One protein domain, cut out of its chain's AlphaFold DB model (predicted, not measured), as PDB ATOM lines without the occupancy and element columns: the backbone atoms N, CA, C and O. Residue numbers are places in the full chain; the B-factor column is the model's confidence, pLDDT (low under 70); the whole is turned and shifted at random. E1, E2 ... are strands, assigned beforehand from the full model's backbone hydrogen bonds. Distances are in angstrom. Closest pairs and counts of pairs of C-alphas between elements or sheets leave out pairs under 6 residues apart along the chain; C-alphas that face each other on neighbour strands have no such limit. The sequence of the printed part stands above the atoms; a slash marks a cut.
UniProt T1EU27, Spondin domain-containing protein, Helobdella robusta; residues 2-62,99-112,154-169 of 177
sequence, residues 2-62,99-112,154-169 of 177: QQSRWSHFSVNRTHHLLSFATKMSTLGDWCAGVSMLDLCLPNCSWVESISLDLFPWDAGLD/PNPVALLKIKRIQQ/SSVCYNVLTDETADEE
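What this domain is: This is residues 2 to 62, 99 to 112 and 154 to 169 of the 177 residues of the protein "Spondin domain-containing protein" of Helobdella robusta (UniProt T1EU27). Two sheets lie face to face as a small, uneven sandwich: a twisted sheet of four strands, E1, E6, E5 and E4, has the hairpin of E2 and E3 over one face. The strands of both sheets run roughly along the long axis. The printed part has 91 residues, with no named helix and six named strands in the order E1 to E6; the class is all strand. Both sheets are antiparallel, in the orders E1 - E6 - E5 - E4 and E2 - E3. The whole is only just compact, close to loose, with a radius of gyration of the C-alphas of 14.6 A, and elongated, spanning 43 by 27 by 20 A.

Where its parts are: E1 is residues 3 to 11, 25.9 A from first to last C-alpha, and begins with C-alpha 3 at (-5.530, -22.636, 44.907). E2 is residues 17 to 23, 20.7 A long. E3 is residues 30 to 38, 23.8 A long, with C-alpha 30 at (-14.975, -31.951, 33.816). E4 is residues 49 to 54, 15.9 A long. E5 is residues 103 to 110, 22.0 A long. E6 is residues 156 to 164, 25.7 A long, and ends with C-alpha 164 at (-10.533, -22.911, 43.338).

How they stand to each other: In the larger sheet E1 and E4 are the edge strands. E1 and E6 are antiparallel at 161 degrees, with N 5 and O 162 within hydrogen-bond range at 2.9 A. E6 and E5 are antiparallel at 160 degrees, with N 106 and O 161 at 2.8 A. E5 and E4 are antiparallel at 166 degrees, with N 52 and O 105 at 2.9 A. E2 and E3 form a hairpin, antiparallel at 174 degrees, with N 22 and O 32 at 2.9 A. The two sheets form a sandwich, two sheets face to face, with best planes 7 degrees apart and the facing parts 9.7 A centre to centre. The closest C-alphas of E3 and E4 are those of Ala 32 and Leu 54, 6.0 A apart. E1 and E3 are apart, as are E2 and E5. Outside the named strands, residues 57 to 58 pair antiparallel with residues 30 to 31 of E3.

The domain as a whole: The C-alphas farthest apart are those of Asp 62 and Gln 112, at 45.3 A. Residues 63 to 98 are not printed, and C-alphas 62 and 99 are 21.8 A apart across that cut; residues 113 to 153 are not printed either, with 10.7 A between C-alphas 112 and 154. Of the links printed whole, E1 to E2 is tight, and E2 to E3 and E3 to E4 are short. The mean pLDDT of the printed part is 84.9; it is under 70 at 14 residues, among them 25 to 28 and 165 to 169.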
ATOM      1  N   GLN A   2      -6.689 -24.567  49.125       65.19
ATOM      2  CA  GLN A   2      -7.214 -23.497  48.264       65.19
ATOM      3  C   GLN A   2      -6.138 -23.043  47.263       65.19
ATOM      4  O   GLN A   2      -5.035 -22.681  47.675       65.19
ATOM      5  N   GLN A   3      -6.435 -23.098  45.962       75.12
ATOM      6  CA  GLN A   3      -5.530 -22.636  44.907       75.12
ATOM      7  C   GLN A   3      -6.124 -21.400  44.239       75.12
ATOM      8  O   GLN A   3      -7.237 -21.440  43.725       75.12
ATOM      9  N   SER A   4      -5.360 -20.311  44.215       84.88
ATOM     10  CA  SER A   4      -5.740 -19.091  43.505       84.88
ATOM     11  C   SER A   4      -4.899 -18.938  42.243       84.88
ATOM     12  O   SER A   4      -3.666 -18.999  42.287       84.88
ATOM     13  N   ARG A   5      -5.554 -18.710  41.106       88.44
ATOM     14  CA  ARG A   5      -4.909 -18.387  39.825       88.44
ATOM     15  C   ARG A   5      -5.362 -17.013  39.376       88.44
ATOM     16  O   ARG A   5      -6.518 -16.658  39.568       88.44
ATOM     17  N   TRP A   6      -4.468 -16.248  38.764       92.88
ATOM     18  CA  TRP A   6      -4.818 -14.946  38.213       92.88
ATOM     19  C   TRP A   6      -4.154 -14.702  36.866       92.88
ATOM     20  O   TRP A   6      -3.143 -15.321  36.534       92.88
ATOM     21  N   SER A   7      -4.743 -13.803  36.087       94.75
ATOM     22  CA  SER A   7      -4.209 -13.356  34.806       94.75
ATOM     23  C   SER A   7      -4.700 -11.948  34.480       94.75
ATOM     24  O   SER A   7      -5.712 -11.484  35.007       94.75
ATOM     25  N   HIS A   8      -3.996 -11.275  33.576       95.31
ATOM     26  CA  HIS A   8      -4.416  -9.994  33.028       95.31
ATOM     27  C   HIS A   8      -4.831 -10.148  31.572       95.31
ATOM     28  O   HIS A   8      -4.154 -10.813  30.792       95.31
ATOM     29  N   PHE A   9      -5.912  -9.477  31.193       95.06
ATOM     30  CA  PHE A   9      -6.347  -9.392  29.804       95.06
ATOM     31  C   PHE A   9      -6.879  -7.993  29.509       95.06
ATOM     32  O   PHE A   9      -7.264  -7.253  30.417       95.06
ATOM     33  N   SER A  10      -6.878  -7.612  28.237       94.81
ATOM     34  CA  SER A  10      -7.444  -6.344  27.791       94.81
ATOM     35  C   SER A  10      -8.608  -6.593  26.853       94.81
ATOM     36  O   SER A  10      -8.554  -7.493  26.021       94.81
ATOM     37  N   VAL A  11      -9.628  -5.752  26.960       94.81
ATOM     38  CA  VAL A  11     -10.780  -5.735  26.058       94.81
ATOM     39  C   VAL A  11     -10.874  -4.400  25.344       94.81
ATOM     40  O   VAL A  11     -10.303  -3.396  25.774       94.81
ATOM     41  N   ASN A  12     -11.590  -4.391  24.229       93.25
ATOM     42  CA  ASN A  12     -11.935  -3.185  23.487       93.25
ATOM     43  C   ASN A  12     -13.332  -3.351  22.873       93.25
ATOM     44  O   ASN A  12     -13.961  -4.396  23.015       93.25
ATOM     45  N   ARG A  13     -13.826  -2.325  22.173       91.31
ATOM     46  CA  ARG A  13     -15.193  -2.317  21.621       91.31
ATOM     47  C   ARG A  13     -15.489  -3.447  20.627       91.31
ATOM     48  O   ARG A  13     -16.657  -3.745  20.423       91.31
ATOM     49  N   THR A  14     -14.477  -4.043  19.996       94.12
ATOM     50  CA  THR A  14     -14.657  -5.155  19.045       94.12
ATOM     51  C   THR A  14     -14.414  -6.525  19.679       94.12
ATOM     52  O   THR A  14     -14.961  -7.512  19.205       94.12
ATOM     53  N   HIS A  15     -13.643  -6.585  20.766       96.06
ATOM     54  CA  HIS A  15     -13.317  -7.792  21.526       96.06
ATOM     55  C   HIS A  15     -13.659  -7.553  23.001       96.06
ATOM     56  O   HIS A  15     -12.777  -7.351  23.836       96.06
ATOM     57  N   HIS A  16     -14.959  -7.487  23.291       95.62
ATOM     58  CA  HIS A  16     -15.498  -7.133  24.609       95.62
ATOM     59  C   HIS A  16     -15.979  -8.336  25.434       95.62
ATOM     60  O   HIS A  16     -16.388  -8.170  26.583       95.62
ATOM     61  N   LEU A  17     -15.921  -9.535  24.851       97.19
ATOM     62  CA  LEU A  17     -16.349 -10.778  25.478       97.19
ATOM     63  C   LEU A  17     -15.160 -11.519  26.093       97.19
ATOM     64  O   LEU A  17     -14.091 -11.604  25.487       97.19
ATOM     65  N   LEU A  18     -15.378 -12.113  27.263       95.62
ATOM     66  CA  LEU A  18     -14.452 -13.035  27.910       95.62
ATOM     67  C   LEU A  18     -15.018 -14.459  27.885       95.62
ATOM     68  O   LEU A  18     -16.134 -14.704  28.343       95.62
ATOM     69  N   SER A  19     -14.200 -15.408  27.438       95.00
ATOM     70  CA  SER A  19     -14.418 -16.840  27.651       95.00
ATOM     71  C   SER A  19     -13.178 -17.437  28.306       95.00
ATOM     72  O   SER A  19     -12.059 -17.131  27.893       95.00
ATOM     73  N   PHE A  20     -13.359 -18.297  29.304       91.50
ATOM     74  CA  PHE A  20     -12.275 -19.110  29.856       91.50
ATOM     75  C   PHE A  20     -12.827 -20.421  30.409       91.50
ATOM     76  O   PHE A  20     -13.994 -20.505  30.789       91.50
ATOM     77  N   ALA A  21     -11.958 -21.422  30.489       89.94
ATOM     78  CA  ALA A  21     -12.241 -22.697  31.122       89.94
ATOM     79  C   ALA A  21     -10.989 -23.212  31.839       89.94
ATOM     80  O   ALA A  21      -9.867 -22.960  31.396       89.94
ATOM     81  N   THR A  22     -11.193 -23.940  32.931       85.81
ATOM     82  CA  THR A  22     -10.163 -24.693  33.652       85.81
ATOM     83  C   THR A  22     -10.618 -26.140  33.812       85.81
ATOM     84  O   THR A  22     -11.804 -26.398  34.025       85.81
ATOM     85  N   LYS A  23      -9.680 -27.082  33.687       83.19
ATOM     86  CA  LYS A  23      -9.920 -28.511  33.914       83.19
ATOM     87  C   LYS A  23      -9.795 -28.789  35.411       83.19
ATOM     88  O   LYS A  23      -8.761 -28.476  35.993       83.19
ATOM     89  N   MET A  24     -10.814 -29.394  36.018       76.25
ATOM     90  CA  MET A  24     -10.865 -29.562  37.481       76.25
ATOM     91  C   MET A  24     -10.158 -30.819  37.990       76.25
ATOM     92  O   MET A  24      -9.610 -30.819  39.086       76.25
ATOM     93  N   SER A  25     -10.166 -31.906  37.217       69.12
ATOM     94  CA  SER A  25      -9.583 -33.186  37.636       69.12
ATOM     95  C   SER A  25      -8.794 -33.812  36.505       69.12
ATOM     96  O   SER A  25      -9.204 -33.743  35.354       69.12
ATOM     97  N   THR A  26      -7.670 -34.453  36.814       64.62
ATOM     98  CA  THR A  26      -6.803 -35.116  35.830       64.62
ATOM     99  C   THR A  26      -7.469 -36.313  35.150       64.62
ATOM    100  O   THR A  26      -7.111 -36.608  34.009       64.62
ATOM    101  N   LEU A  27      -8.443 -36.950  35.809       57.56
ATOM    102  CA  LEU A  27      -9.041 -38.226  35.398       57.56
ATOM    103  C   LEU A  27     -10.322 -38.112  34.564       57.56
ATOM    104  O   LEU A  27     -10.754 -39.120  34.026       57.56
ATOM    105  N   GLY A  28     -10.880 -36.913  34.409       69.19
ATOM    106  CA  GLY A  28     -12.066 -36.679  33.587       69.19
ATOM    107  C   GLY A  28     -11.898 -35.492  32.644       69.19
ATOM    108  O   GLY A  28     -10.808 -34.930  32.475       69.19
ATOM    109  N   ASP A  29     -13.006 -35.095  32.045       74.50
ATOM    110  CA  ASP A  29     -13.163 -33.968  31.124       74.50
ATOM    111  C   ASP A  29     -14.003 -32.828  31.728       74.50
ATOM    112  O   ASP A  29     -14.374 -31.864  31.059       74.50
ATOM    113  N   TRP A  30     -14.238 -32.921  33.034       80.19
ATOM    114  CA  TRP A  30     -14.975 -31.951  33.816       80.19
ATOM    115  C   TRP A  30     -14.207 -30.635  33.912       80.19
ATOM    116  O   TRP A  30     -13.041 -30.576  34.330       80.19
ATOM    117  N   CYS A  31     -14.904 -29.563  33.569       84.94
ATOM    118  CA  CYS A  31     -14.380 -28.216  33.507       84.94
ATOM    119  C   CYS A  31     -15.250 -27.247  34.316       84.94
ATOM    120  O   CYS A  31     -16.399 -27.525  34.650       84.94
ATOM    121  N   ALA A  32     -14.695 -26.079  34.618       87.25
ATOM    122  CA  ALA A  32     -15.429 -24.933  35.141       87.25
ATOM    123  C   ALA A  32     -14.989 -23.678  34.382       87.25
ATOM    124  O   ALA A  32     -13.837 -23.573  33.958       87.25
ATOM    125  N   GLY A  33     -15.896 -22.728  34.156       91.31
ATOM    126  CA  GLY A  33     -15.570 -21.540  33.373       91.31
ATOM    127  C   GLY A  33     -16.774 -20.694  32.993       91.31
ATOM    128  O   GLY A  33     -17.892 -20.956  33.426       91.31
ATOM    129  N   VAL A  34     -16.533 -19.686  32.159       93.12
ATOM    130  CA  VAL A  34     -17.578 -18.840  31.567       93.12
ATOM    131  C   VAL A  34     -17.382 -18.759  30.061       93.12
ATOM    132  O   VAL A  34     -16.259 -18.835  29.559       93.12
ATOM    133  N   SER A  35     -18.478 -18.559  29.339       95.06
ATOM    134  CA  SER A  35     -18.467 -18.367  27.893       95.06
ATOM    135  C   SER A  35     -19.169 -17.065  27.542       95.06
ATOM    136  O   SER A  35     -20.259 -16.802  28.046       95.06
ATOM    137  N   MET A  36     -18.545 -16.267  26.672       95.75
ATOM    138  CA  MET A  36     -19.116 -15.045  26.094       95.75
ATOM    139  C   MET A  36     -19.596 -14.028  27.145       95.75
ATOM    140  O   MET A  36     -20.607 -13.358  26.950       95.75
ATOM    141  N   LEU A  37     -18.873 -13.896  28.260       96.31
ATOM    142  CA  LEU A  37     -19.189 -12.917  29.296       96.31
ATOM    143  C   LEU A  37     -18.909 -11.502  28.779       96.31
ATOM    144  O   LEU A  37     -17.757 -11.157  28.514       96.31
ATOM    145  N   ASP A  38     -19.954 -10.689  28.647       96.69
ATOM    146  CA  ASP A  38     -19.848  -9.326  28.130       96.69
ATOM    147  C   ASP A  38     -19.373  -8.335  29.202       96.69
ATOM    148  O   ASP A  38     -19.984  -8.195  30.262       96.69
ATOM    149  N   LEU A  39     -18.266  -7.642  28.920       95.88
ATOM    150  CA  LEU A  39     -17.709  -6.596  29.782       95.88
ATOM    151  C   LEU A  39     -18.047  -5.177  29.298       95.88
ATOM    152  O   LEU A  39     -17.723  -4.204  29.990       95.88
ATOM    153  N   CYS A  40     -18.685  -5.042  28.133       95.00
ATOM    154  CA  CYS A  40     -19.192  -3.785  27.595       95.00
ATOM    155  C   CYS A  40     -20.618  -3.538  28.100       95.00
ATOM    156  O   CYS A  40     -21.494  -4.392  27.999       95.00
ATOM    157  N   LEU A  41     -20.871  -2.346  28.635       93.50
ATOM    158  CA  LEU A  41     -22.198  -1.944  29.089       93.50
ATOM    159  C   LEU A  41     -22.941  -1.161  27.991       93.50
ATOM    160  O   LEU A  41     -22.311  -0.403  27.245       93.50
ATOM    161  N   PRO A  42     -24.290  -1.227  27.932       90.88
ATOM    162  CA  PRO A  42     -25.085  -0.501  26.931       90.88
ATOM    163  C   PRO A  42     -24.891   1.021  26.941       90.88
ATOM    164  O   PRO A  42     -25.171   1.697  25.957       90.88
ATOM    165  N   ASN A  43     -24.400   1.574  28.051       89.75
ATOM    166  CA  ASN A  43     -24.101   2.996  28.221       89.75
ATOM    167  C   ASN A  43     -22.688   3.388  27.733       89.75
ATOM    168  O   ASN A  43     -22.148   4.395  28.190       89.75
ATOM    169  N   CYS A  44     -22.081   2.602  26.834       86.62
ATOM    170  CA  CYS A  44     -20.744   2.839  26.275       86.62
ATOM    171  C   CYS A  44     -19.633   2.914  27.337       86.62
ATOM    172  O   CYS A  44     -18.646   3.631  27.160       86.62
ATOM    173  N   SER A  45     -19.802   2.188  28.442       90.00
ATOM    174  CA  SER A  45     -18.810   2.073  29.507       90.00
ATOM    175  C   SER A  45     -18.408   0.615  29.728       90.00
ATOM    176  O   SER A  45     -18.921  -0.295  29.079       90.00
ATOM    177  N   TRP A  46     -17.462   0.397  30.634       93.69
ATOM    178  CA  TRP A  46     -16.906  -0.920  30.928       93.69
ATOM    179  C   TRP A  46     -17.278  -1.350  32.343       93.69
ATOM    180  O   TRP A  46     -17.260  -0.517  33.254       93.69
ATOM    181  N   VAL A  47     -17.564  -2.639  32.534       95.19
ATOM    182  CA  VAL A  47     -17.859  -3.209  33.856       95.19
ATOM    183  C   VAL A  47     -16.690  -2.965  34.817       95.19
ATOM    184  O   VAL A  47     -15.538  -3.201  34.462       95.19
ATOM    185  N   GLU A  48     -16.960  -2.505  36.040       95.25
ATOM    186  CA  GLU A  48     -15.911  -2.281  37.048       95.25
ATOM    187  C   GLU A  48     -15.448  -3.592  37.695       95.25
ATOM    188  O   GLU A  48     -14.249  -3.833  37.841       95.25
ATOM    189  N   SER A  49     -16.389  -4.462  38.067       96.06
ATOM    190  CA  SER A  49     -16.086  -5.746  38.699       96.06
ATOM    191  C   SER A  49     -17.224  -6.750  38.557       96.06
ATOM    192  O   SER A  49     -18.388  -6.355  38.532       96.06
ATOM    193  N   ILE A  50     -16.885  -8.039  38.538       95.25
ATOM    194  CA  ILE A  50     -17.816  -9.173  38.502       95.25
ATOM    195  C   ILE A  50     -17.342 -10.223  39.510       95.25
ATOM    196  O   ILE A  50     -16.139 -10.461  39.625       95.25
ATOM    197  N   SER A  51     -18.283 -10.862  40.209       95.50
ATOM    198  CA  SER A  51     -18.040 -12.048  41.033       95.50
ATOM    199  C   SER A  51     -19.051 -13.126  40.649       95.50
ATOM    200  O   SER A  51     -20.248 -12.848  40.672       95.50
ATOM    201  N   LEU A  52     -18.584 -14.315  40.269       92.25
ATOM    202  CA  LEU A  52     -19.433 -15.420  39.815       92.25
ATOM    203  C   LEU A  52     -19.014 -16.729  40.478       92.25
ATOM    204  O   LEU A  52     -17.840 -17.094  40.443       92.25
ATOM    205  N   ASP A  53     -19.997 -17.442  41.013       89.81
ATOM    206  CA  ASP A  53     -19.839 -18.835  41.408       89.81
ATOM    207  C   ASP A  53     -19.762 -19.702  40.149       89.81
ATOM    208  O   ASP A  53     -20.617 -19.617  39.262       89.81
ATOM    209  N   LEU A  54     -18.712 -20.513  40.052       87.75
ATOM    210  CA  LEU A  54     -18.534 -21.455  38.958       87.75
ATOM    211  C   LEU A  54     -19.028 -22.829  39.383       87.75
ATOM    212  O   LEU A  54     -18.699 -23.319  40.464       87.75
ATOM    213  N   PHE A  55     -19.770 -23.462  38.485       85.19
ATOM    214  CA  PHE A  55     -20.277 -24.816  38.643       85.19
ATOM    215  C   PHE A  55     -19.602 -25.738  37.626       85.19
ATOM    216  O   PHE A  55     -19.201 -25.276  36.549       85.19
ATOM    217  N   PRO A  56     -19.461 -27.028  37.958       83.62
ATOM    218  CA  PRO A  56     -18.862 -27.989  37.055       83.62
ATOM    219  C   PRO A  56     -19.736 -28.211  35.815       83.62
ATOM    220  O   PRO A  56     -20.965 -28.237  35.903       83.62
ATOM    221  N   TRP A  57     -19.091 -28.428  34.673       80.75
ATOM    222  CA  TRP A  57     -19.708 -28.911  33.443       80.75
ATOM    223  C   TRP A  57     -18.839 -30.000  32.805       80.75
ATOM    224  O   TRP A  57     -17.612 -29.961  32.888       80.75
ATOM    225  N   ASP A  58     -19.491 -30.979  32.192       79.38
ATOM    226  CA  ASP A  58     -18.881 -32.126  31.511       79.38
ATOM    227  C   ASP A  58     -18.651 -31.763  30.031       79.38
ATOM    228  O   ASP A  58     -19.550 -31.215  29.380       79.38
ATOM    229  N   ALA A  59     -17.437 -31.980  29.513       81.94
ATOM    230  CA  ALA A  59     -17.088 -31.616  28.140       81.94
ATOM    231  C   ALA A  59     -17.571 -32.646  27.098       81.94
ATOM    232  O   ALA A  59     -17.512 -32.361  25.898       81.94
ATOM    233  N   GLY A  60     -18.084 -33.797  27.534       73.00
ATOM    234  CA  GLY A  60     -18.616 -34.874  26.708       73.00
ATOM    235  C   GLY A  60     -17.560 -35.791  26.085       73.00
ATOM    236  O   GLY A  60     -17.858 -36.448  25.086       73.00
ATOM    237  N   LEU A  61     -16.336 -35.831  26.617       68.31
ATOM    238  CA  LEU A  61     -15.282 -36.758  26.206       68.31
ATOM    239  C   LEU A  61     -15.480 -38.106  26.919       68.31
ATOM    240  O   LEU A  61     -15.210 -38.247  28.109       68.31
ATOM    241  N   ASP A  62     -15.929 -39.119  26.176       57.56
ATOM    242  CA  ASP A  62     -16.124 -40.471  26.703       57.56
ATOM    243  C   ASP A  62     -14.769 -41.043  27.227       57.56
ATOM    244  O   ASP A  62     -13.806 -41.192  26.471       57.56
ATOM    245  N   PRO A  99     -25.245 -28.540  42.827       68.62
ATOM    246  CA  PRO A  99     -23.919 -28.817  43.368       68.62
ATOM    247  C   PRO A  99     -23.347 -27.544  43.990       68.62
ATOM    248  O   PRO A  99     -23.650 -26.444  43.530       68.62
ATOM    249  N   ASN A 100     -22.524 -27.678  45.027       78.25
ATOM    250  CA  ASN A 100     -21.820 -26.521  45.567       78.25
ATOM    251  C   ASN A 100     -20.924 -25.905  44.474       78.25
ATOM    252  O   ASN A 100     -20.388 -26.646  43.642       78.25
ATOM    253  N   PRO A 101     -20.743 -24.574  44.464       85.81
ATOM    254  CA  PRO A 101     -19.748 -23.939  43.612       85.81
ATOM    255  C   PRO A 101     -18.369 -24.570  43.817       85.81
ATOM    256  O   PRO A 101     -17.944 -24.784  44.950       85.81
ATOM    257  N   VAL A 102     -17.672 -24.844  42.718       84.75
ATOM    258  CA  VAL A 102     -16.332 -25.468  42.712       84.75
ATOM    259  C   VAL A 102     -15.207 -24.436  42.662       84.75
ATOM    260  O   VAL A 102     -14.048 -24.739  42.943       84.75
ATOM    261  N   ALA A 103     -15.540 -23.202  42.280       88.19
ATOM    262  CA  ALA A 103     -14.619 -22.081  42.272       88.19
ATOM    263  C   ALA A 103     -15.375 -20.751  42.296       88.19
ATOM    264  O   ALA A 103     -16.516 -20.656  41.840       88.19
ATOM    265  N   LEU A 104     -14.698 -19.707  42.766       90.94
ATOM    266  CA  LEU A 104     -15.172 -18.330  42.693       90.94
ATOM    267  C   LEU A 104     -14.344 -17.554  41.669       90.94
ATOM    268  O   LEU A 104     -13.130 -17.405  41.819       90.94
ATOM    269  N   LEU A 105     -15.006 -17.020  40.648       92.94
ATOM    270  CA  LEU A 105     -14.412 -16.121  39.666       92.94
ATOM    271  C   LEU A 105     -14.585 -14.672  40.106       92.94
ATOM    272  O   LEU A 105     -15.705 -14.217  40.324       92.94
ATOM    273  N   LYS A 106     -13.490 -13.916  40.133       95.69
ATOM    274  CA  LYS A 106     -13.483 -12.467  40.330       95.69
ATOM    275  C   LYS A 106     -12.803 -11.796  39.148       95.69
ATOM    276  O   LYS A 106     -11.651 -12.081  38.836       95.69
ATOM    277  N   ILE A 107     -13.497 -10.861  38.516       96.12
ATOM    278  CA  ILE A 107     -12.950 -10.018  37.449       96.12
ATOM    279  C   ILE A 107     -13.001  -8.583  37.941       96.12
ATOM    280  O   ILE A 107     -14.035  -8.136  38.433       96.12
ATOM    281  N   LYS A 108     -11.896  -7.849  37.821       96.88
ATOM    282  CA  LYS A 108     -11.830  -6.450  38.242       96.88
ATOM    283  C   LYS A 108     -11.078  -5.609  37.228       96.88
ATOM    284  O   LYS A 108      -9.967  -5.957  36.830       96.88
ATOM    285  N   ARG A 109     -11.680  -4.489  36.838       94.69
ATOM    286  CA  ARG A 109     -11.052  -3.490  35.981       94.69
ATOM    287  C   ARG A 109      -9.837  -2.899  36.687       94.69
ATOM    288  O   ARG A 109      -9.895  -2.514  37.853       94.69
ATOM    289  N   ILE A 110      -8.727  -2.819  35.968       91.31
ATOM    290  CA  ILE A 110      -7.523  -2.144  36.435       91.31
ATOM    291  C   ILE A 110      -7.604  -0.706  35.952       91.31
ATOM    292  O   ILE A 110      -7.652  -0.451  34.748       91.31
ATOM    293  N   GLN A 111      -7.591   0.243  36.886       76.31
ATOM    294  CA  GLN A 111      -7.395   1.642  36.528       76.31
ATOM    295  C   GLN A 111      -5.989   1.786  35.941       76.31
ATOM    296  O   GLN A 111      -4.995   1.448  36.591       76.31
ATOM    297  N   GLN A 112      -5.898   2.251  34.694       60.88
ATOM    298  CA  GLN A 112      -4.615   2.671  34.149       60.88
ATOM    299  C   GLN A 112      -4.106   3.798  35.048       60.88
ATOM    300  O   GLN A 112      -4.817   4.778  35.252       60.88
ATOM    301  N   SER A 154     -10.865   3.611  24.237       75.06
ATOM    302  CA  SER A 154      -9.633   2.985  24.722       75.06
ATOM    303  C   SER A 154      -9.882   1.533  25.105       75.06
ATOM    304  O   SER A 154     -10.934   1.190  25.649       75.06
ATOM    305  N   SER A 155      -8.888   0.683  24.852       87.31
ATOM    306  CA  SER A 155      -8.843  -0.632  25.475       87.31
ATOM    307  C   SER A 155      -8.745  -0.492  26.995       87.31
ATOM    308  O   SER A 155      -8.171   0.472  27.515       87.31
ATOM    309  N   VAL A 156      -9.321  -1.460  27.703       91.94
ATOM    310  CA  VAL A 156      -9.360  -1.510  29.165       91.94
ATOM    311  C   VAL A 156      -8.768  -2.826  29.635       91.94
ATOM    312  O   VAL A 156      -9.045  -3.873  29.058       91.94
ATOM    313  N   CYS A 157      -7.944  -2.770  30.679       95.25
ATOM    314  CA  CYS A 157      -7.307  -3.944  31.263       95.25
ATOM    315  C   CYS A 157      -8.102  -4.454  32.465       95.25
ATOM    316  O   CYS A 157      -8.609  -3.671  33.269       95.25
ATOM    317  N   TYR A 158      -8.143  -5.768  32.618       96.25
ATOM    318  CA  TYR A 158      -8.788  -6.473  33.711       96.25
ATOM    319  C   TYR A 158      -7.803  -7.430  34.368       96.25
ATOM    320  O   TYR A 158      -6.962  -8.024  33.695       96.25
ATOM    321  N   ASN A 159      -7.940  -7.592  35.680       95.44
ATOM    322  CA  ASN A 159      -7.432  -8.746  36.402       95.44
ATOM    323  C   ASN A 159      -8.557  -9.777  36.505       95.44
ATOM    324  O   ASN A 159      -9.663  -9.433  36.930       95.44
ATOM    325  N   VAL A 160      -8.272 -11.023  36.146       93.19
ATOM    326  CA  VAL A 160      -9.113 -12.178  36.457       93.19
ATOM    327  C   VAL A 160      -8.429 -12.988  37.543       93.19
ATOM    328  O   VAL A 160      -7.233 -13.237  37.460       93.19
ATOM    329  N   LEU A 161      -9.186 -13.381  38.558       92.19
ATOM    330  CA  LEU A 161      -8.764 -14.228  39.662       92.19
ATOM    331  C   LEU A 161      -9.785 -15.357  39.799       92.19
ATOM    332  O   LEU A 161     -10.986 -15.098  39.847       92.19
ATOM    333  N   THR A 162      -9.315 -16.590  39.887       88.62
ATOM    334  CA  THR A 162     -10.130 -17.758  40.216       88.62
ATOM    335  C   THR A 162      -9.605 -18.362  41.504       88.62
ATOM    336  O   THR A 162      -8.440 -18.760  41.566       88.62
ATOM    337  N   ASP A 163     -10.463 -18.422  42.515       82.75
ATOM    338  CA  ASP A 163     -10.190 -19.117  43.767       82.75
ATOM    339  C   ASP A 163     -10.857 -20.495  43.677       82.75
ATOM    340  O   ASP A 163     -12.073 -20.613  43.825       82.75
ATOM    341  N   GLU A 164     -10.069 -21.525  43.376       71.81
ATOM    342  CA  GLU A 164     -10.533 -22.911  43.338       71.81
ATOM    343  C   GLU A 164     -10.559 -23.463  44.767       71.81
ATOM    344  O   GLU A 164      -9.550 -23.471  45.489       71.81
ATOM    345  N   THR A 165     -11.724 -23.949  45.185       60.78
ATOM    346  CA  THR A 165     -11.826 -24.799  46.366       60.78
ATOM    347  C   THR A 165     -11.367 -26.184  45.941       60.78
ATOM    348  O   THR A 165     -12.119 -26.922  45.311       60.78
ATOM    349  N   ALA A 166     -10.108 -26.538  46.225       50.06
ATOM    350  CA  ALA A 166      -9.681 -27.922  46.054       50.06
ATOM    351  C   ALA A 166     -10.322 -28.762  47.158       50.06
ATOM    352  O   ALA A 166      -9.713 -28.991  48.210       50.06
ATOM    353  N   ASP A 167     -11.551 -29.184  46.900       45.34
ATOM    354  CA  ASP A 167     -12.145 -30.314  47.578       45.34
ATOM    355  C   ASP A 167     -11.598 -31.560  46.884       45.34
ATOM    356  O   ASP A 167     -12.015 -31.936  45.787       45.34
ATOM    357  N   GLU A 168     -10.638 -32.215  47.544       44.47
ATOM    358  CA  GLU A 168     -10.152 -33.557  47.183       44.47
ATOM    359  C   GLU A 168     -11.309 -34.576  47.071       44.47
ATOM    360  O   GLU A 168     -11.157 -35.649  46.491       44.47
ATOM    361  N   GLU A 169     -12.501 -34.236  47.562       44.44
ATOM    362  CA  GLU A 169     -13.688 -35.084  47.548       44.44
ATOM    363  C   GLU A 169     -14.446 -35.087  46.202       44.44
ATOM    364  O   GLU A 169     -15.084 -36.086  45.855       44.44
TER     365      GLU A 169